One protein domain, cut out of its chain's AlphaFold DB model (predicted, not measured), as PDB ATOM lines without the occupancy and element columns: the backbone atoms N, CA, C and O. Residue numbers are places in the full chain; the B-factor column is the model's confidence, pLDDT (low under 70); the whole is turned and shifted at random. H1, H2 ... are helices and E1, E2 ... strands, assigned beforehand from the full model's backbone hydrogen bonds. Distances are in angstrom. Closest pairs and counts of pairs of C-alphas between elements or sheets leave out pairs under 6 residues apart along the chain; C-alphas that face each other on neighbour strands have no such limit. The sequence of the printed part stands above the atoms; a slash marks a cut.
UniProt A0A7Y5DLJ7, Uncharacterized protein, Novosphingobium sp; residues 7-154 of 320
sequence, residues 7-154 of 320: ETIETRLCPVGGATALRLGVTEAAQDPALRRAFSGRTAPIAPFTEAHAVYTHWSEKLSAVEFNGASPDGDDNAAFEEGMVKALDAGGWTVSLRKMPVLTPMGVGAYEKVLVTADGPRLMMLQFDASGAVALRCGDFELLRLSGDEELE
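AT A GLANCE: This is residues 7 to 154 of the 320 residues of an uncharacterized protein of Novosphingobium sp (UniProt A0A7Y5DLJ7). One twisted antiparallel sheet of six strands makes the core, with E3 and E6 at its middle; H4 crosses one face over E3, and H3 lies slantwise over E5 and E4 on the other face. The loop of residues 99 to 107 passes over the same face as H4, while H1 grazes the sheet by E4 and a long link leads from it to H2, by E2. The printed part has 148 residues with four named helices and six named strands, in the order H1 H2 E1 E2 E3 H3 E4 E5 E6 H4, and the sheet's order is E1 E2 E3 E6 E5 E4. The class is mixed, helices and strands. The whole is compact, with a radius of gyration of the C-alphas of 15.0 A and spans of 46 by 33 by 26 A.

HOW THE PARTS SIT: H1, residues 7 to 12, only grazes the sheet with its residues 9 to 11; its closest approach to E4, residues 110 to 118, is between the C-alphas of Glu 10 and Leu 116, 7.6 A apart. H2, residues 33 to 38, is on the sheet, and its closest C-alpha pair with E2, residues 49 to 56, is Arg 36 and Ala 54 at 7.2 A. E1, residues 40 to 43, is an edge strand and forms a hairpin with E2, with N 41 and O 52 within hydrogen-bond range at 3.0 A. E2 and E3, residues 63 to 71, form the next hairpin, with N 53 and O 67 at 2.8 A. E1, E2 and E3 make a meander, each strand the antiparallel neighbour of the one before. H3, residues 76 to 91, is on the sheet at a height of 10.3 A over it, on a local plane that rests on just 6 of the sheet's C-alphas. It lies over E4 and over E5, residues 121 to 129, slantwise to the strands at 35 degrees to E4 on the local plane; the closest C-alphas of H3 and E4 are those of Leu 89 and Tyr 112, 7.8 A apart. Residues 95 to 96 pair antiparallel with residues 112 to 113 of E4. E4, the other edge strand, forms a hairpin with E5, with N 114 and O 125 at 3.0 A. E5 and E6, residues 134 to 140, form another, with N 126 and O 138 at 2.8 A, and E4, E5 and E6 are the second meander. E6 is also the antiparallel neighbour of E3, with N 68 and O 137 at 2.7 A. H4, residues 142 to 152, is on the opposite face from H3, at a height of 9.0 A over the sheet. It lies over E3 and runs across the strands, at 80 degrees to E3 on the local plane; it is only just not over E2, on which 2 of its 11 C-alphas fall. The closest C-alphas of H4 and E3 are those of Leu 144 and Ser 64, 4.8 A apart. With helices on both faces, the sheet is one of three layers. No helix touches another. Every O i to N i+4 pair is within hydrogen-bond range in H1, H2 and H4, and 11 of 12 are in H3.

IN THESE COORDINATES: H1 begins at C-alpha 7, (175.414, 145.221, 141.663). H2 and E1 are short; E2 is 19.7 A from first to last C-alpha and E3 24.4 A. H3, 23.4 A long, begins at C-alpha 76, (169.061, 120.027, 148.380). E4 measures 25.3 A, E5 26.4 A and E6 19.8 A. H4, 15.3 A long, ends at C-alpha 152, (143.414, 145.067, 146.952).

THE WHOLE: The two C-alphas farthest apart are those of Ala 30 and Asp 76, at 45.8 A. The printed part has no cut. The links H1 to H2 and H3 to E4 are long, with 20 and 18 residues. The mean pLDDT of the printed part is 75.9, and 42 residues are under 70, among them 11 to 20, 40 to 48, 72 to 77 and 99 to 109.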
ATOM      1  N   GLU A   7     175.241 143.948 142.374       70.62
ATOM      2  CA  GLU A   7     175.414 145.221 141.663       70.62
ATOM      3  C   GLU A   7     174.695 145.198 140.303       70.62
ATOM      4  O   GLU A   7     174.013 146.152 139.917       70.62
ATOM      5  N   THR A   8     174.760 144.067 139.599       70.56
ATOM      6  CA  THR A   8     174.017 143.837 138.356       70.56
ATOM      7  C   THR A   8     172.496 143.861 138.574       70.56
ATOM      8  O   THR A   8     171.780 144.465 137.771       70.56
ATOM      9  N   ILE A   9     171.982 143.263 139.656       67.75
ATOM     10  CA  ILE A   9     170.548 143.312 140.008       67.75
ATOM     11  C   ILE A   9     170.105 144.762 140.232       67.75
ATOM     12  O   ILE A   9     169.119 145.215 139.645       67.75
ATOM     13  N   GLU A  10     170.855 145.506 141.043       71.38
ATOM     14  CA  GLU A  10     170.516 146.875 141.442       71.38
ATOM     15  C   GLU A  10     170.550 147.858 140.267       71.38
ATOM     16  O   GLU A  10     169.701 148.744 140.170       71.38
ATOM     17  N   THR A  11     171.497 147.687 139.342       69.56
ATOM     18  CA  THR A  11     171.714 148.630 138.231       69.56
ATOM     19  C   THR A  11     170.876 148.343 136.988       69.56
ATOM     20  O   THR A  11     170.625 149.260 136.206       69.56
ATOM     21  N   ARG A  12     170.448 147.092 136.768       68.75
ATOM     22  CA  ARG A  12     169.777 146.688 135.519       68.75
ATOM     23  C   ARG A  12     168.337 146.213 135.676       68.75
ATOM     24  O   ARG A  12     167.598 146.276 134.697       68.75
ATOM     25  N   LEU A  13     167.933 145.730 136.853       69.31
ATOM     26  CA  LEU A  13     166.573 145.220 137.085       69.31
ATOM     27  C   LEU A  13     165.687 146.198 137.850       69.31
ATOM     28  O   LEU A  13     164.481 146.000 137.929       69.31
ATOM     29  N   CYS A  14     166.244 147.287 138.371       68.06
ATOM     30  CA  CYS A  14     165.438 148.404 138.825       68.06
ATOM     31  C   CYS A  14     165.439 149.464 137.723       68.06
ATOM     32  O   CYS A  14     166.466 150.122 137.550       68.06
ATOM     33  N   PRO A  15     164.368 149.606 136.912       57.03
ATOM     34  CA  PRO A  15     164.366 150.579 135.830       57.03
ATOM     35  C   PRO A  15     164.538 151.987 136.408       57.03
ATOM     36  O   PRO A  15     163.620 152.582 136.974       57.03
ATOM     37  N   VAL A  16     165.752 152.510 136.270       50.84
ATOM     38  CA  VAL A  16     166.070 153.928 136.405       50.84
ATOM     39  C   VAL A  16     165.401 154.588 135.201       50.84
ATOM     40  O   VAL A  16     165.639 154.172 134.066       50.84
ATOM     41  N   GLY A  17     164.471 155.513 135.428       46.47
ATOM     42  CA  GLY A  17     163.626 156.036 134.364       46.47
ATOM     43  C   GLY A  17     164.397 156.757 133.256       46.47
ATOM     44  O   GLY A  17     165.581 157.079 133.344       46.47
ATOM     45  N   GLY A  18     163.676 156.988 132.164       44.09
ATOM     46  CA  GLY A  18     164.141 157.637 130.944       44.09
ATOM     47  C   GLY A  18     163.013 157.655 129.913       44.09
ATOM     48  O   GLY A  18     161.967 157.040 130.121       44.09
ATOM     49  N   ALA A  19     163.206 158.340 128.783       44.94
ATOM     50  CA  ALA A  19     162.190 158.451 127.725       44.94
ATOM     51  C   ALA A  19     161.778 157.100 127.091       44.94
ATOM     52  O   ALA A  19     160.827 157.052 126.320       44.94
ATOM     53  N   THR A  20     162.491 156.019 127.414       53.53
ATOM     54  CA  THR A  20     162.367 154.680 126.822       53.53
ATOM     55  C   THR A  20     161.979 153.595 127.837       53.53
ATOM     56  O   THR A  20     162.103 152.416 127.525       53.53
ATOM     57  N   ALA A  21     161.554 153.957 129.053       72.38
ATOM     58  CA  ALA A  21     161.157 153.009 130.100       72.38
ATOM     59  C   ALA A  21     159.711 153.246 130.566       72.38
ATOM     60  O   ALA A  21     159.191 154.362 130.471       72.38
ATOM     61  N   LEU A  22     159.061 152.194 131.076       79.31
ATOM     62  CA  LEU A  22     157.751 152.311 131.720       79.31
ATOM     63  C   LEU A  22     157.826 153.285 132.904       79.31
ATOM     64  O   LEU A  22     158.790 153.290 133.671       79.31
ATOM     65  N   ARG A  23     156.799 154.124 133.055       84.94
ATOM     66  CA  ARG A  23     156.809 155.228 134.023       84.94
ATOM     67  C   ARG A  23     155.981 154.887 135.253       84.94
ATOM     68  O   ARG A  23     154.760 154.781 135.161       84.94
ATOM     69  N   LEU A  24     156.623 154.779 136.412       85.81
ATOM     70  CA  LEU A  24     155.921 154.577 137.682       85.81
ATOM     71  C   LEU A  24     154.929 155.723 137.951       85.81
ATOM     72  O   LEU A  24     155.195 156.884 137.642       85.81
ATOM     73  N   GLY A  25     153.755 155.384 138.483       87.19
ATOM     74  CA  GLY A  25     152.675 156.327 138.790       87.19
ATOM     75  C   GLY A  25     151.811 156.745 137.596       87.19
ATOM     76  O   GLY A  25     150.757 157.349 137.799       87.19
ATOM     77  N   VAL A  26     152.221 156.417 136.367       89.38
ATOM     78  CA  VAL A  26     151.437 156.655 135.147       89.38
ATOM     79  C   VAL A  26     150.480 155.487 134.920       89.38
ATOM     80  O   VAL A  26     150.836 154.328 135.155       89.38
ATOM     81  N   THR A  27     149.254 155.796 134.495       87.56
ATOM     82  CA  THR A  27     148.212 154.788 134.288       87.56
ATOM     83  C   THR A  27     148.524 153.875 133.108       87.56
ATOM     84  O   THR A  27     149.166 154.307 132.153       87.56
ATOM     85  N   GLU A  28     148.025 152.638 133.137       84.69
ATOM     86  CA  GLU A  28     148.196 151.638 132.072       84.69
ATOM     87  C   GLU A  28     147.897 152.206 130.672       84.69
ATOM     88  O   GLU A  28     148.661 151.993 129.732       84.69
ATOM     89  N   ALA A  29     146.812 152.977 130.538       82.38
ATOM     90  CA  ALA A  29     146.374 153.582 129.276       82.38
ATOM     91  C   ALA A  29     147.256 154.750 128.795       82.38
ATOM     92  O   ALA A  29     147.196 155.122 127.625       82.38
ATOM     93  N   ALA A  30     148.053 155.348 129.684       86.06
ATOM     94  CA  ALA A  30     148.938 156.470 129.378       86.06
ATOM     95  C   ALA A  30     150.410 156.050 129.191       86.06
ATOM     96  O   ALA A  30     151.253 156.903 128.907       86.06
ATOM     97  N   GLN A  31     150.733 154.763 129.362       85.31
ATOM     98  CA  GLN A  31     152.052 154.212 129.039       85.31
ATOM     99  C   GLN A  31     152.233 154.069 127.522       85.31
ATOM    100  O   GLN A  31     151.264 153.907 126.782       85.31
ATOM    101  N   ASP A  32     153.487 154.045 127.064       82.88
ATOM    102  CA  ASP A  32     153.808 153.693 125.680       82.88
ATOM    103  C   ASP A  32     153.401 152.224 125.397       82.88
ATOM    104  O   ASP A  32     153.903 151.310 126.066       82.88
ATOM    105  N   PRO A  33     152.519 151.957 124.412       78.12
ATOM    106  CA  PRO A  33     152.091 150.599 124.075       78.12
ATOM    107  C   PRO A  33     153.227 149.670 123.624       78.12
ATOM    108  O   PRO A  33     153.143 148.457 123.813       78.12
ATOM    109  N   ALA A  34     154.292 150.194 123.009       75.38
ATOM    110  CA  ALA A  34     155.464 149.401 122.639       75.38
ATOM    111  C   ALA A  34     156.257 148.959 123.876       75.38
ATOM    112  O   ALA A  34     156.686 147.810 123.946       75.38
ATOM    113  N   LEU A  35     156.386 149.833 124.879       76.94
ATOM    114  CA  LEU A  35     157.045 149.492 126.141       76.94
ATOM    115  C   LEU A  35     156.202 148.533 126.977       76.94
ATOM    116  O   LEU A  35     156.743 147.579 127.517       76.94
ATOM    117  N   ARG A  36     154.878 148.715 127.034       77.44
ATOM    118  CA  ARG A  36     153.983 147.760 127.708       77.44
ATOM    119  C   ARG A  36     154.155 146.336 127.180       77.44
ATOM    120  O   ARG A  36     154.302 145.416 127.971       77.44
ATOM    121  N   ARG A  37     154.202 146.181 125.853       71.62
ATOM    122  CA  ARG A  37     154.425 144.884 125.190       71.62
ATOM    123  C   ARG A  37     155.796 144.288 125.494       71.62
ATOM    124  O   ARG A  37     155.947 143.076 125.535       71.62
ATOM    125  N   ALA A  38     156.816 145.113 125.726       69.75
ATOM    126  CA  ALA A  38     158.124 144.603 126.126       69.75
ATOM    127  C   ALA A  38     158.103 143.941 127.522       69.75
ATOM    128  O   ALA A  38     158.938 143.083 127.786       69.75
ATOM    129  N   PHE A  39     157.142 144.306 128.378       70.75
ATOM    130  CA  PHE A  39     156.978 143.822 129.754       70.75
ATOM    131  C   PHE A  39     155.710 142.964 129.940       70.75
ATOM    132  O   PHE A  39     155.138 142.940 131.027       70.75
ATOM    133  N   SER A  40     155.241 142.285 128.888       64.06
ATOM    134  CA  SER A  40     154.113 141.341 128.939       64.06
ATOM    135  C   SER A  40     154.602 139.883 128.936       64.06
ATOM    136  O   SER A  40     154.275 139.116 128.033       64.06
ATOM    137  N   GLY A  41     155.457 139.511 129.898       57.78
ATOM    138  CA  GLY A  41     155.968 138.138 130.047       57.78
ATOM    139  C   GLY A  41     157.140 137.769 129.132       57.78
ATOM    140  O   GLY A  41     157.389 136.593 128.880       57.78
ATOM    141  N   ARG A  42     157.875 138.759 128.609       61.09
ATOM    142  CA  ARG A  42     159.041 138.520 127.735       61.09
ATOM    143  C   ARG A  42     160.315 138.232 128.527       61.09
ATOM    144  O   ARG A  42     160.401 138.540 129.714       61.09
ATOM    145  N   THR A  43     161.316 137.697 127.820       59.00
ATOM    146  CA  THR A  43     162.645 137.343 128.335       59.00
ATOM    147  C   THR A  43     163.233 138.460 129.196       59.00
ATOM    148  O   THR A  43     163.522 139.551 128.698       59.00
ATOM    149  N   ALA A  44     163.426 138.188 130.485       61.19
ATOM    150  CA  ALA A  44     164.099 139.124 131.374       61.19
ATOM    151  C   ALA A  44     165.563 139.331 130.930       61.19
ATOM    152  O   ALA A  44     166.201 138.416 130.407       61.19
ATOM    153  N   PRO A  45     166.135 140.529 131.142       62.75
ATOM    154  CA  PRO A  45     167.458 140.857 130.615       62.75
ATOM    155  C   PRO A  45     168.607 140.133 131.338       62.75
ATOM    156  O   PRO A  45     169.752 140.216 130.887       62.75
ATOM    157  N   ILE A  46     168.340 139.491 132.483       68.25
ATOM    158  CA  ILE A  46     169.352 138.931 133.385       68.25
ATOM    159  C   ILE A  46     168.846 137.634 134.027       68.25
ATOM    160  O   ILE A  46     167.800 137.630 134.667       68.25
ATOM    161  N   ALA A  47     169.644 136.568 133.933       63.84
ATOM    162  CA  ALA A  47     169.436 135.337 134.698       63.84
ATOM    163  C   ALA A  47     169.577 135.599 136.217       63.84
ATOM    164  O   ALA A  47     170.439 136.389 136.606       63.84
ATOM    165  N   PRO A  48     168.801 134.940 137.097       69.88
ATOM    166  CA  PRO A  48     167.946 133.773 136.852       69.88
ATOM    167  C   PRO A  48     166.544 134.111 136.337       69.88
ATOM    168  O   PRO A  48     165.757 133.204 136.085       69.88
ATOM    169  N   PHE A  49     166.220 135.394 136.185       78.06
ATOM    170  CA  PHE A  49     164.907 135.806 135.721       78.06
ATOM    171  C   PHE A  49     164.733 135.445 134.249       78.06
ATOM    172  O   PHE A  49     165.639 135.603 133.428       78.06
ATOM    173  N   THR A  50     163.548 134.955 133.925       73.88
ATOM    174  CA  THR A  50     163.141 134.565 132.576       73.88
ATOM    175  C   THR A  50     161.989 135.415 132.077       73.88
ATOM    176  O   THR A  50     161.835 135.544 130.870       73.88
ATOM    177  N   GLU A  51     161.234 136.049 132.969       76.81
ATOM    178  CA  GLU A  51     160.061 136.845 132.621       76.81
ATOM    179  C   GLU A  51     160.111 138.223 133.269       76.81
ATOM    180  O   GLU A  51     160.632 138.376 134.374       76.81
ATOM    181  N   ALA A  52     159.540 139.217 132.591       78.94
ATOM    182  CA  ALA A  52     159.336 140.557 133.118       78.94
ATOM    183  C   ALA A  52     157.885 141.013 132.909       78.94
ATOM    184  O   ALA A  52     157.336 140.879 131.812       78.94
ATOM    185  N   HIS A  53     157.300 141.595 133.956       82.50
ATOM    186  CA  HIS A  53     155.893 141.972 134.048       82.50
ATOM    187  C   HIS A  53     155.733 143.399 134.574       82.50
ATOM    188  O   HIS A  53     156.388 143.810 135.534       82.50
ATOM    189  N   ALA A  54     154.835 144.169 133.967       84.06
ATOM    190  CA  ALA A  54     154.418 145.464 134.494       84.06
ATOM    191  C   ALA A  54     153.317 145.280 135.554       84.06
ATOM    192  O   ALA A  54     152.256 144.733 135.259       84.06
ATOM    193  N   VAL A  55     153.546 145.765 136.777       85.69
ATOM    194  CA  VAL A  55     152.596 145.646 137.892       85.69
ATOM    195  C   VAL A  55     151.880 146.976 138.090       85.69
ATOM    196  O   VAL A  55     152.510 148.005 138.344       85.69
ATOM    197  N   TYR A  56     150.554 146.958 137.984       87.19
ATOM    198  CA  TYR A  56     149.699 148.134 138.138       87.19
ATOM    199  C   TYR A  56     148.845 148.025 139.399       87.19
ATOM    200  O   TYR A  56     148.467 146.933 139.814       87.19
ATOM    201  N   THR A  57     148.516 149.168 139.994       87.62
ATOM    202  CA  THR A  57     147.574 149.241 141.110       87.62
ATOM    203  C   THR A  57     146.172 148.788 140.669       87.62
ATOM    204  O   THR A  57     145.725 149.086 139.555       87.62
ATOM    205  N   HIS A  58     145.473 148.037 141.525       81.81
ATOM    206  CA  HIS A  58     144.230 147.338 141.164       81.81
ATOM    207  C   HIS A  58     143.079 148.278 140.769       81.81
ATOM    208  O   HIS A  58     142.284 147.962 139.874       81.81
ATOM    209  N   TRP A  59     142.992 149.436 141.424       86.00
ATOM    210  CA  TRP A  59     141.979 150.465 141.209       86.00
ATOM    211  C   TRP A  59     142.451 151.553 140.258       86.00
ATOM    212  O   TRP A  59     141.811 151.820 139.243       86.00
ATOM    213  N   SER A  60     143.545 152.223 140.627       86.94
ATOM    214  CA  SER A  60     143.977 153.452 139.961       86.94
ATOM    215  C   SER A  60     144.782 153.207 138.687       86.94
ATOM    216  O   SER A  60     145.103 154.171 137.991       86.94
ATOM    217  N   GLU A  61     145.083 151.942 138.370       86.94
ATOM    218  CA  GLU A  61     145.821 151.502 137.179       86.94
ATOM    219  C   GLU A  61     147.196 152.132 137.033       86.94
ATOM    220  O   GLU A  61     147.754 152.155 135.940       86.94
ATOM    221  N   LYS A  62     147.755 152.674 138.110       90.12
ATOM    222  CA  LYS A  62     149.064 153.317 138.094       90.12
ATOM    223  C   LYS A  62     150.126 152.242 138.151       90.12
ATOM    224  O   LYS A  62     150.037 151.343 138.978       90.12
ATOM    225  N   LEU A  63     151.149 152.345 137.309       89.50
ATOM    226  CA  LEU A  63     152.271 151.417 137.374       89.50
ATOM    227  C   LEU A  63     152.951 151.551 138.742       89.50
ATOM    228  O   LEU A  63     153.502 152.609 139.046       89.50
ATOM    229  N   SER A  64     152.890 150.505 139.562       88.50
ATOM    230  CA  SER A  64     153.460 150.473 140.911       88.50
ATOM    231  C   SER A  64     154.850 149.852 140.933       88.50
ATOM    232  O   SER A  64     155.688 150.273 141.735       88.50
ATOM    233  N   ALA A  65     155.114 148.903 140.032       87.50
ATOM    234  CA  ALA A  65     156.404 148.250 139.892       87.50
ATOM    235  C   ALA A  65     156.591 147.575 138.531       87.50
ATOM    236  O   ALA A  65     155.656 147.410 137.749       87.50
ATOM    237  N   VAL A  66     157.822 147.134 138.295       85.94
ATOM    238  CA  VAL A  66     158.140 146.059 137.361       85.94
ATOM    239  C   VAL A  66     158.570 144.846 138.179       85.94
ATOM    240  O   VAL A  66     159.327 144.979 139.145       85.94
ATOM    241  N   GLU A  67     158.060 143.685 137.808       85.44
ATOM    242  CA  GLU A  67     158.358 142.401 138.425       85.44
ATOM    243  C   GLU A  67     159.119 141.511 137.450       85.44
ATOM    244  O   GLU A  67     158.826 141.491 136.260       85.44
ATOM    245  N   PHE A  68     160.102 140.785 137.961       83.75
ATOM    246  CA  PHE A  68     160.909 139.832 137.228       83.75
ATOM    247  C   PHE A  68     160.784 138.481 137.906       83.75
ATOM    248  O   PHE A  68     161.062 138.376 139.099       83.75
ATOM    249  N   ASN A  69     160.407 137.462 137.146       80.88
ATOM    250  CA  ASN A  69     160.171 136.117 137.656       80.88
ATOM    251  C   ASN A  69     161.148 135.137 137.010       80.88
ATOM    252  O   ASN A  69     161.542 135.300 135.851       80.88
ATOM    253  N   GLY A  70     161.575 134.138 137.770       80.25
ATOM    254  CA  GLY A  70     162.465 133.081 137.312       80.25
ATOM    255  C   GLY A  70     162.378 131.847 138.197       80.25
ATOM    256  O   GLY A  70     161.751 131.863 139.256       80.25
ATOM    257  N   ALA A  71     163.039 130.779 137.761       76.38
ATOM    258  CA  ALA A  71     163.210 129.584 138.574       76.38
ATOM    259  C   ALA A  71     164.412 129.752 139.522       76.38
ATOM    260  O   ALA A  71     165.457 130.261 139.115       76.38
ATOM    261  N   SER A  72     164.288 129.307 140.766       68.00
ATOM    262  CA  SER A  72     165.404 128.950 141.641       68.00
ATOM    263  C   SER A  72     165.623 127.427 141.618       68.00
ATOM    264  O   SER A  72     164.794 126.686 141.090       68.00
ATOM    265  N   PRO A  73     166.775 126.925 142.095       65.81
ATOM    266  CA  PRO A  73     167.019 125.485 142.196       65.81
ATOM    267  C   PRO A  73     166.019 124.791 143.135       65.81
ATOM    268  O   PRO A  73     165.621 125.379 144.133       65.81
ATOM    269  N   ASP A  74     165.690 123.527 142.854       62.41
ATOM    270  CA  ASP A  74     164.844 122.675 143.702       62.41
ATOM    271  C   ASP A  74     165.676 121.743 144.605       62.41
ATOM    272  O   ASP A  74     166.817 121.393 144.291       62.41
ATOM    273  N   GLY A  75     165.084 121.264 145.705       62.03
ATOM    274  CA  GLY A  75     165.663 120.200 146.542       62.03
ATOM    275  C   GLY A  75     166.879 120.634 147.374       62.03
ATOM    276  O   GLY A  75     166.917 121.747 147.889       62.03
ATOM    277  N   ASP A  76     167.874 119.756 147.540       59.91
ATOM    278  CA  ASP A  76     169.061 120.027 148.380       59.91
ATOM    279  C   ASP A  76     169.917 121.199 147.849       59.91
ATOM    280  O   ASP A  76     170.546 121.922 148.626       59.91
ATOM    281  N   ASP A  77     169.885 121.438 146.534       66.50
ATOM    282  CA  ASP A  77     170.545 122.580 145.892       66.50
ATOM    283  C   ASP A  77     169.865 123.916 146.244       66.50
ATOM    284  O   ASP A  77     170.512 124.968 146.185       66.50
ATOM    285  N   ASN A  78     168.590 123.887 146.655       70.50
ATOM    286  CA  ASN A  78     167.864 125.077 147.084       70.50
ATOM    287  C   ASN A  78     168.438 125.632 148.393       70.50
ATOM    288  O   ASN A  78     168.699 126.823 148.483       70.50
ATOM    289  N   ALA A  79     168.744 124.785 149.382       72.88
ATOM    290  CA  ALA A  79     169.256 125.251 150.677       72.88
ATOM    291  C   ALA A  79     170.612 125.976 150.553       72.88
ATOM    292  O   ALA A  79     170.836 127.012 151.181       72.88
ATOM    293  N   ALA A  80     171.511 125.464 149.705       74.31
ATOM    294  CA  ALA A  80     172.801 126.102 149.440       74.31
ATOM    295  C   ALA A  80     172.651 127.401 148.628       74.31
ATOM    296  O   ALA A  80     173.380 128.370 148.862       74.31
ATOM    297  N   PHE A  81     171.705 127.433 147.684       75.12
ATOM    298  CA  PHE A  81     171.366 128.637 146.931       75.12
ATOM    299  C   PHE A  81     170.765 129.715 147.838       75.12
ATOM    300  O   PHE A  81     171.233 130.850 147.802       75.12
ATOM    301  N   GLU A  82     169.804 129.360 148.690       75.69
ATOM    302  CA  GLU A  82     169.199 130.246 149.685       75.69
ATOM    303  C   GLU A  82     170.264 130.819 150.624       75.69
ATOM    304  O   GLU A  82     170.369 132.035 150.756       75.69
ATOM    305  N   GLU A  83     171.123 129.984 151.218       78.94
ATOM    306  CA  GLU A  83     172.196 130.458 152.103       78.94
ATOM    307  C   GLU A  83     173.166 131.406 151.372       78.94
ATOM    308  O   GLU A  83     173.579 132.433 151.921       78.94
ATOM    309  N   GLY A  84     173.523 131.088 150.124       79.00
ATOM    310  CA  GLY A  84     174.363 131.936 149.278       79.00
ATOM    311  C   GLY A  84     173.706 133.276 148.939       79.00
ATOM    312  O   GLY A  84     174.356 134.318 149.035       79.00
ATOM    313  N   MET A  85     172.417 133.257 148.596       79.44
ATOM    314  CA  MET A  85     171.608 134.444 148.327       79.44
ATOM    315  C   MET A  85     171.498 135.330 149.564       79.44
ATOM    316  O   MET A  85     171.768 136.522 149.465       79.44
ATOM    317  N   VAL A  86     171.174 134.768 150.732       83.00
ATOM    318  CA  VAL A  86     171.083 135.518 151.995       83.00
ATOM    319  C   VAL A  86     172.411 136.201 152.316       83.00
ATOM    320  O   VAL A  86     172.437 137.407 152.542       83.00
ATOM    321  N   LYS A  87     173.536 135.476 152.235       83.12
ATOM    322  CA  LYS A  87     174.868 136.065 152.457       83.12
ATOM    323  C   LYS A  87     175.185 137.191 151.472       83.12
ATOM    324  O   LYS A  87     175.767 138.198 151.872       83.12
ATOM    325  N   ALA A  88     174.831 137.025 150.196       83.25
ATOM    326  CA  ALA A  88     175.051 138.045 149.174       83.25
ATOM    327  C   ALA A  88     174.182 139.293 149.411       83.25
ATOM    328  O   ALA A  88     174.678 140.413 149.309       83.25
ATOM    329  N   LEU A  89     172.913 139.102 149.779       86.62
ATOM    330  CA  LEU A  89     171.966 140.169 150.107       86.62
ATOM    331  C   LEU A  89     172.425 140.955 151.340       86.62
ATOM    332  O   LEU A  89     172.502 142.183 151.278       86.62
ATOM    333  N   ASP A  90     172.816 140.265 152.413       86.00
ATOM    334  CA  ASP A  90     173.340 140.886 153.634       86.00
ATOM    335  C   ASP A  90     174.616 141.692 153.349       86.00
ATOM    336  O   ASP A  90     174.737 142.848 153.761       86.00
ATOM    337  N   ALA A  91     175.558 141.123 152.585       86.12
ATOM    338  CA  ALA A  91     176.774 141.824 152.166       86.12
ATOM    339  C   ALA A  91     176.468 143.041 151.272       86.12
ATOM    340  O   ALA A  91     177.166 144.054 151.339       86.12
ATOM    341  N   GLY A  92     175.407 142.956 150.467       83.56
ATOM    342  CA  GLY A  92     174.876 144.043 149.649       83.56
ATOM    343  C   GLY A  92     174.044 145.070 150.422       83.56
ATOM    344  O   GLY A  92     173.558 146.027 149.817       83.56
ATOM    345  N   GLY A  93     173.856 144.909 151.736       88.31
ATOM    346  CA  GLY A  93     173.082 145.831 152.571       88.31
ATOM    347  C   GLY A  93     171.566 145.755 152.363       88.31
ATOM    348  O   GLY A  93     170.864 146.734 152.624       88.31
ATOM    349  N   TRP A  94     171.057 144.628 151.866       90.50
ATOM    350  CA  TRP A  94     169.628 144.328 151.870       90.50
ATOM    351  C   TRP A  94     169.178 143.942 153.280       90.50
ATOM    352  O   TRP A  94     169.977 143.548 154.126       90.50
ATOM    353  N   THR A  95     167.883 144.065 153.547       89.56
ATOM    354  CA  THR A  95     167.301 143.737 154.855       89.56
ATOM    355  C   THR A  95     166.110 142.815 154.692       89.56
ATOM    356  O   THR A  95     165.414 142.891 153.686       89.56
ATOM    357  N   VAL A  96     165.844 141.958 155.678       85.50
ATOM    358  CA  VAL A  96     164.617 141.150 155.687       85.50
ATOM    359  C   VAL A  96     163.406 142.084 155.670       85.50
ATOM    360  O   VAL A  96     163.259 142.950 156.537       85.50
ATOM    361  N   SER A  97     162.527 141.908 154.686       80.31
ATOM    362  CA  SER A  97     161.292 142.672 154.589       80.31
ATOM    363  C   SER A  97     160.298 142.170 155.630       80.31
ATOM    364  O   SER A  97     159.905 141.007 155.647       80.31
ATOM    365  N   LEU A  98     159.866 143.077 156.503       72.06
ATOM    366  CA  LEU A  98     158.798 142.832 157.478       72.06
ATOM    367  C   LEU A  98     157.436 143.326 156.973       72.06
ATOM    368  O   LEU A  98     156.455 143.356 157.722       72.06
ATOM    369  N   ARG A  99     157.373 143.792 155.722       67.38
ATOM    370  CA  ARG A  99     156.169 144.406 155.170       67.38
ATOM    371  C   ARG A  99     155.167 143.323 154.805       67.38
ATOM    372  O   ARG A  99     155.486 142.367 154.107       67.38
ATOM    373  N   LYS A 100     153.916 143.526 155.217       57.88
ATOM    374  CA  LYS A 100     152.767 142.764 154.716       57.88
ATOM    375  C   LYS A 100     152.390 143.293 153.330       57.88
ATOM    376  O   LYS A 100     151.402 144.002 153.188       57.88
ATOM    377  N   MET A 101     153.247 143.047 152.348       58.69
ATOM    378  CA  MET A 101     152.955 143.309 150.938       58.69
ATOM    379  C   MET A 101     152.287 142.061 150.343       58.69
ATOM    380  O   MET A 101     152.509 140.969 150.876       58.69
ATOM    381  N   PRO A 102     151.492 142.188 149.264       55.03
ATOM    382  CA  PRO A 102     150.994 141.029 148.531       55.03
ATOM    383  C   PRO A 102     152.176 140.126 148.182       55.03
ATOM    384  O   PRO A 102     153.194 140.611 147.672       55.03
ATOM    385  N   VAL A 103     152.085 138.849 148.549       54.78
ATOM    386  CA  VAL A 103     153.186 137.900 148.357       54.78
ATOM    387  C   VAL A 103     153.407 137.735 146.851       54.78
ATOM    388  O   VAL A 103     152.443 137.557 146.111       54.78
ATOM    389  N   LEU A 104     154.658 137.851 146.391       56.47
ATOM    390  CA  LEU A 104     155.017 137.665 144.980       56.47
ATOM    391  C   LEU A 104     154.822 136.202 144.570       56.47
ATOM    392  O   LEU A 104     154.442 135.929 143.438       56.47
ATOM    393  N   THR A 105     155.027 135.270 145.508       51.62
ATOM    394  CA  THR A 105     154.735 133.845 145.326       51.62
ATOM    395  C   THR A 105     153.803 133.332 146.432       51.62
ATOM    396  O   THR A 105     153.928 133.750 147.581       51.62
ATOM    397  N   PRO A 106     152.863 132.407 146.161       42.09
ATOM    398  CA  PRO A 106     151.907 131.920 147.166       42.09
ATOM    399  C   PRO A 106     152.536 131.228 148.393       42.09
ATOM    400  O   PRO A 106     151.818 130.916 149.342       42.09
ATOM    401  N   MET A 107     153.849 130.959 148.375       47.25
ATOM    402  CA  MET A 107     154.561 130.128 149.356       47.25
ATOM    403  C   MET A 107     155.884 130.731 149.871       47.25
ATOM    404  O   MET A 107     156.697 130.003 150.438       47.25
ATOM    405  N   GLY A 108     156.110 132.041 149.702       51.81
ATOM    406  CA  GLY A 108     157.366 132.717 150.061       51.81
ATOM    407  C   GLY A 108     157.886 132.401 151.473       51.81
ATOM    408  O   GLY A 108     157.206 132.664 152.467       51.81
ATOM    409  N   VAL A 109     159.111 131.866 151.559       55.41
ATOM    410  CA  VAL A 109     159.791 131.528 152.828       55.41
ATOM    411  C   VAL A 109     160.630 132.712 153.335       55.41
ATOM    412  O   VAL A 109     160.827 132.860 154.542       55.41
ATOM    413  N   GLY A 110     161.050 133.615 152.438       70.06
ATOM    414  CA  GLY A 110     161.766 134.841 152.788       70.06
ATOM    415  C   GLY A 110     161.559 135.972 151.777       70.06
ATOM    416  O   GLY A 110     161.510 135.750 150.569       70.06
ATOM    417  N   ALA A 111     161.455 137.202 152.284       81.06
ATOM    418  CA  ALA A 111     161.418 138.426 151.491       81.06
ATOM    419  C   ALA A 111     162.527 139.369 151.966       81.06
ATOM    420  O   ALA A 111     162.677 139.587 153.168       81.06
ATOM    421  N   TYR A 112     163.278 139.949 151.036       87.62
ATOM    422  CA  TYR A 112     164.327 140.931 151.302       87.62
ATOM    423  C   TYR A 112     164.011 142.227 150.577       87.62
ATOM    424  O   TYR A 112     163.493 142.205 149.465       87.62
ATOM    425  N   GLU A 113     164.339 143.357 151.188       89.12
ATOM    426  CA  GLU A 113     164.153 144.672 150.601       89.12
ATOM    427  C   GLU A 113     165.395 145.551 150.703       89.12
ATOM    428  O   GLU A 113     166.180 145.470 151.655       89.12
ATOM    429  N   LYS A 114     165.532 146.436 149.717       89.19
ATOM    430  CA  LYS A 114     166.514 147.516 149.703       89.19
ATOM    431  C   LYS A 114     165.915 148.741 149.030       89.19
ATOM    432  O   LYS A 114     165.198 148.636 148.035       89.19
ATOM    433  N   VAL A 115     166.217 149.916 149.575       88.38
ATOM    434  CA  VAL A 115     165.856 151.190 148.948       88.38
ATOM    435  C   VAL A 115     167.020 151.653 148.083       88.38
ATOM    436  O   VAL A 115     168.113 151.899 148.591       88.38
ATOM    437  N   LEU A 116     166.778 151.795 146.785       83.62
ATOM    438  CA  LEU A 116     167.717 152.391 145.844       83.62
ATOM    439  C   LEU A 116     167.357 153.850 145.590       83.62
ATOM    440  O   LEU A 116     166.204 154.180 145.328       83.62
ATOM    441  N   VAL A 117     168.344 154.739 145.622       81.62
ATOM    442  CA  VAL A 117     168.148 156.142 145.238       81.62
ATOM    443  C   VAL A 117     168.418 156.273 143.745       81.62
ATOM    444  O   VAL A 117     169.553 156.124 143.303       81.62
ATOM    445  N   THR A 118     167.372 156.546 142.965       74.75
ATOM    446  CA  THR A 118     167.467 156.763 141.514       74.75
ATOM    447  C   THR A 118     167.350 158.247 141.166       74.75
ATOM    448  O   THR A 118     166.972 159.060 142.011       74.75
ATOM    449  N   ALA A 119     167.633 158.611 139.909       72.00
ATOM    450  CA  ALA A 119     167.463 159.982 139.417       72.00
ATOM    451  C   ALA A 119     166.018 160.503 139.569       72.00
ATOM    452  O   ALA A 119     165.817 161.692 139.796       72.00
ATOM    453  N   ASP A 120     165.028 159.607 139.513       69.88
ATOM    454  CA  ASP A 120     163.600 159.930 139.632       69.88
ATOM    455  C   ASP A 120     163.057 159.805 141.068       69.88
ATOM    456  O   ASP A 120     161.851 159.924 141.286       69.88
ATOM    457  N   GLY A 121     163.928 159.533 142.044       76.44
ATOM    458  CA  GLY A 121     163.571 159.358 143.451       76.44
ATOM    459  C   GLY A 121     163.869 157.961 144.010       76.44
ATOM    460  O   GLY A 121     164.464 157.114 143.335       76.44
ATOM    461  N   PRO A 122     163.509 157.711 145.279       83.50
ATOM    462  CA  PRO A 122     163.738 156.424 145.920       83.50
ATOM    463  C   PRO A 122     162.863 155.329 145.296       83.50
ATOM    464  O   PRO A 122     161.673 155.522 145.051       83.50
ATOM    465  N   ARG A 123     163.455 154.158 145.069       84.81
ATOM    466  CA  ARG A 123     162.794 152.938 144.604       84.81
ATOM    467  C   ARG A 123     162.953 151.848 145.644       84.81
ATOM    468  O   ARG A 123     164.025 151.694 146.221       84.81
ATOM    469  N   LEU A 124     161.887 151.093 145.874       86.94
ATOM    470  CA  LEU A 124     161.928 149.890 146.686       86.94
ATOM    471  C   LEU A 124     162.185 148.703 145.765       86.94
ATOM    472  O   LEU A 124     161.381 148.430 144.873       86.94
ATOM    473  N   MET A 125     163.281 147.995 146.006       86.94
ATOM    474  CA  MET A 125     163.465 146.654 145.481       86.94
ATOM    475  C   MET A 125     163.043 145.642 146.533       86.94
ATOM    476  O   MET A 125     163.402 145.779 147.702       86.94
ATOM    477  N   MET A 126     162.308 144.625 146.106       87.38
ATOM    478  CA  MET A 126     161.960 143.471 146.913       87.38
ATOM    479  C   MET A 126     162.316 142.201 146.167       87.38
ATOM    480  O   MET A 126     161.870 142.018 145.038       87.38
ATOM    481  N   LEU A 127     163.063 141.319 146.808       85.75
ATOM    482  CA  LEU A 127     163.348 139.984 146.311       85.75
ATOM    483  C   LEU A 127     162.620 138.967 147.189       85.75
ATOM    484  O   LEU A 127     162.732 139.020 148.414       85.75
ATOM    485  N   GLN A 128     161.889 138.051 146.569       83.31
ATOM    486  CA  GLN A 128     161.261 136.912 147.226       83.31
ATOM    487  C   GLN A 128     161.715 135.627 146.554       83.31
ATOM    488  O   GLN A 128     161.886 135.577 145.337       83.31
ATOM    489  N   PHE A 129     161.902 134.597 147.361       77.44
ATOM    490  CA  PHE A 129     162.146 133.246 146.889       77.44
ATOM    491  C   PHE A 129     161.408 132.262 147.795       77.44
ATOM    492  O   PHE A 129     161.147 132.548 148.973       77.44
ATOM    493  N   ASP A 130     161.025 131.123 147.234       70.06
ATOM    494  CA  ASP A 130     160.359 130.059 147.973       70.06
ATOM    495  C   ASP A 130     161.070 128.714 147.847       70.06
ATOM    496  O   ASP A 130     161.943 128.505 147.007       70.06
ATOM    497  N   ALA A 131     160.658 127.790 148.715       60.09
ATOM    498  CA  ALA A 131     161.208 126.443 148.777       60.09
ATOM    499  C   ALA A 131     160.856 125.572 147.556       60.09
ATOM    500  O   ALA A 131     161.327 124.437 147.472       60.09
ATOM    501  N   SER A 132     159.997 126.061 146.656       62.06
ATOM    502  CA  SER A 132     159.525 125.344 145.467       62.06
ATOM    503  C   SER A 132     160.236 125.753 144.181       62.06
ATOM    504  O   SER A 132     159.734 125.452 143.100       62.06
ATOM    505  N   GLY A 133     161.363 126.457 144.286       65.88
ATOM    506  CA  GLY A 133     162.148 126.771 143.102       65.88
ATOM    507  C   GLY A 133     161.655 128.011 142.356       65.88
ATOM    508  O   GLY A 133     161.870 128.101 141.148       65.88
ATOM    509  N   ALA A 134     160.979 128.964 143.006       75.81
ATOM    510  CA  ALA A 134     160.601 130.233 142.380       75.81
ATOM    511  C   ALA A 134     161.346 131.425 142.995       75.81
ATOM    512  O   ALA A 134     161.462 131.552 144.215       75.81
ATOM    513  N   VAL A 135     161.803 132.344 142.137       79.88
ATOM    514  CA  VAL A 135     162.383 133.634 142.528       79.88
ATOM    515  C   VAL A 135     161.675 134.777 141.809       79.88
ATOM    516  O   VAL A 135     161.503 134.762 140.590       79.88
ATOM    517  N   ALA A 136     161.297 135.794 142.575       84.31
ATOM    518  CA  ALA A 136     160.628 136.988 142.091       84.31
ATOM    519  C   ALA A 136     161.339 138.238 142.612       84.31
ATOM    520  O   ALA A 136     161.610 138.369 143.807       84.31
ATOM    521  N   LEU A 137     161.625 139.182 141.725       85.00
ATOM    522  CA  LEU A 137     162.173 140.488 142.062       85.00
ATOM    523  C   LEU A 137     161.210 141.569 141.598       85.00
ATOM    524  O   LEU A 137     160.908 141.673 140.418       85.00
ATOM    525  N   ARG A 138     160.800 142.445 142.506       86.31
ATOM    526  CA  ARG A 138     159.966 143.600 142.196       86.31
ATOM    527  C   ARG A 138     160.744 144.883 142.467       86.31
ATOM    528  O   ARG A 138     161.209 145.086 143.583       86.31
ATOM    529  N   CYS A 139     160.860 145.767 141.478       85.88
ATOM    530  CA  CYS A 139     161.345 147.136 141.676       85.88
ATOM    531  C   CYS A 139     160.209 148.123 141.410       85.88
ATOM    532  O   CYS A 139     159.617 148.131 140.330       85.88
ATOM    533  N   GLY A 140     159.917 148.978 142.385       87.38
ATOM    534  CA  GLY A 140     158.805 149.912 142.290       87.38
ATOM    535  C   GLY A 140     158.911 151.112 143.209       87.38
ATOM    536  O   GLY A 140     159.930 151.368 143.850       87.38
ATOM    537  N   ASP A 141     157.824 151.869 143.258       85.94
ATOM    538  CA  ASP A 141     157.647 152.958 144.211       85.94
ATOM    539  C   ASP A 141     156.938 152.432 145.461       85.94
ATOM    540  O   ASP A 141     155.907 151.764 145.362       85.94
ATOM    541  N   PHE A 142     157.487 152.721 146.643       84.75
ATOM    542  CA  PHE A 142     156.933 152.205 147.893       84.75
ATOM    543  C   PHE A 142     155.487 152.659 148.126       84.75
ATOM    544  O   PHE A 142     154.651 151.842 148.513       84.75
ATOM    545  N   GLU A 143     155.167 153.926 147.866       86.88
ATOM    546  CA  GLU A 143     153.818 154.442 148.101       86.88
ATOM    547  C   GLU A 143     152.821 153.882 147.092       86.88
ATOM    548  O   GLU A 143     151.677 153.615 147.454       86.88
ATOM    549  N   LEU A 144     153.242 153.635 145.847       88.31
ATOM    550  CA  LEU A 144     152.387 152.972 144.859       88.31
ATOM    551  C   LEU A 144     152.178 151.487 145.164       88.31
ATOM    552  O   LEU A 144     151.085 150.974 144.944       88.31
ATOM    553  N   LEU A 145     153.189 150.794 145.689       84.25
ATOM    554  CA  LEU A 145     153.046 149.404 146.128       84.25
ATOM    555  C   LEU A 145     152.133 149.292 147.350       84.25
ATOM    556  O   LEU A 145     151.260 148.428 147.388       84.25
ATOM    557  N   ARG A 146     152.282 150.210 148.312       84.75
ATOM    558  CA  ARG A 146     151.380 150.328 149.461       84.75
ATOM    559  C   ARG A 146     149.951 150.630 149.008       84.75
ATOM    560  O   ARG A 146     149.028 149.965 149.460       84.75
ATOM    561  N   LEU A 147     149.779 151.573 148.079       87.12
ATOM    562  CA  LEU A 147     148.484 151.878 147.471       87.12
ATOM    563  C   LEU A 147     147.885 150.652 146.774       87.12
ATOM    564  O   LEU A 147     146.694 150.415 146.910       87.12
ATOM    565  N   SER A 148     148.690 149.857 146.063       86.31
ATOM    566  CA  SER A 148     148.221 148.612 145.447       86.31
ATOM    567  C   SER A 148     147.628 147.662 146.487       86.31
ATOM    568  O   SER A 148     146.535 147.148 146.276       86.31
ATOM    569  N   GLY A 149     148.314 147.469 147.619       82.88
ATOM    570  CA  GLY A 149     147.818 146.636 148.718       82.88
ATOM    571  C   GLY A 149     146.558 147.203 149.378       82.88
ATOM    572  O   GLY A 149     145.623 146.457 149.647       82.88
ATOM    573  N   ASP A 150     146.492 148.520 149.591       85.69
ATOM    574  CA  ASP A 150     145.278 149.180 150.090       85.69
ATOM    575  C   ASP A 150     144.098 148.948 149.130       85.69
ATOM    576  O   ASP A 150     143.012 148.561 149.555       85.69
ATOM    577  N   GLU A 151     144.309 149.132 147.825       87.25
ATOM    578  CA  GLU A 151     143.280 148.937 146.801       87.25
ATOM    579  C   GLU A 151     142.818 147.470 146.708       87.25
ATOM    580  O   GLU A 151     141.620 147.226 146.544       87.25
ATOM    581  N   GLU A 152     143.728 146.502 146.865       80.38
ATOM    582  CA  GLU A 152     143.414 145.067 146.952       80.38
ATOM    583  C   GLU A 152     142.566 144.738 148.192       80.38
ATOM    584  O   GLU A 152     141.608 143.968 148.114       80.38
ATOM    585  N   LEU A 153     142.857 145.392 149.319       81.00
ATOM    586  CA  LEU A 153     142.085 145.311 150.564       81.00
ATOM    587  C   LEU A 153     140.825 146.193 150.564       81.00
ATOM    588  O   LEU A 153     140.197 146.385 151.608       81.00
ATOM    589  N   GLU A 154     140.428 146.706 149.397       83.38
ATOM    590  CA  GLU A 154     139.222 147.514 149.197       83.38
ATOM    591  C   GLU A 154     139.253 148.866 149.937       83.38
ATOM    592  O   GLU A 154     138.219 149.485 150.206       83.38
TER     593      GLU A 154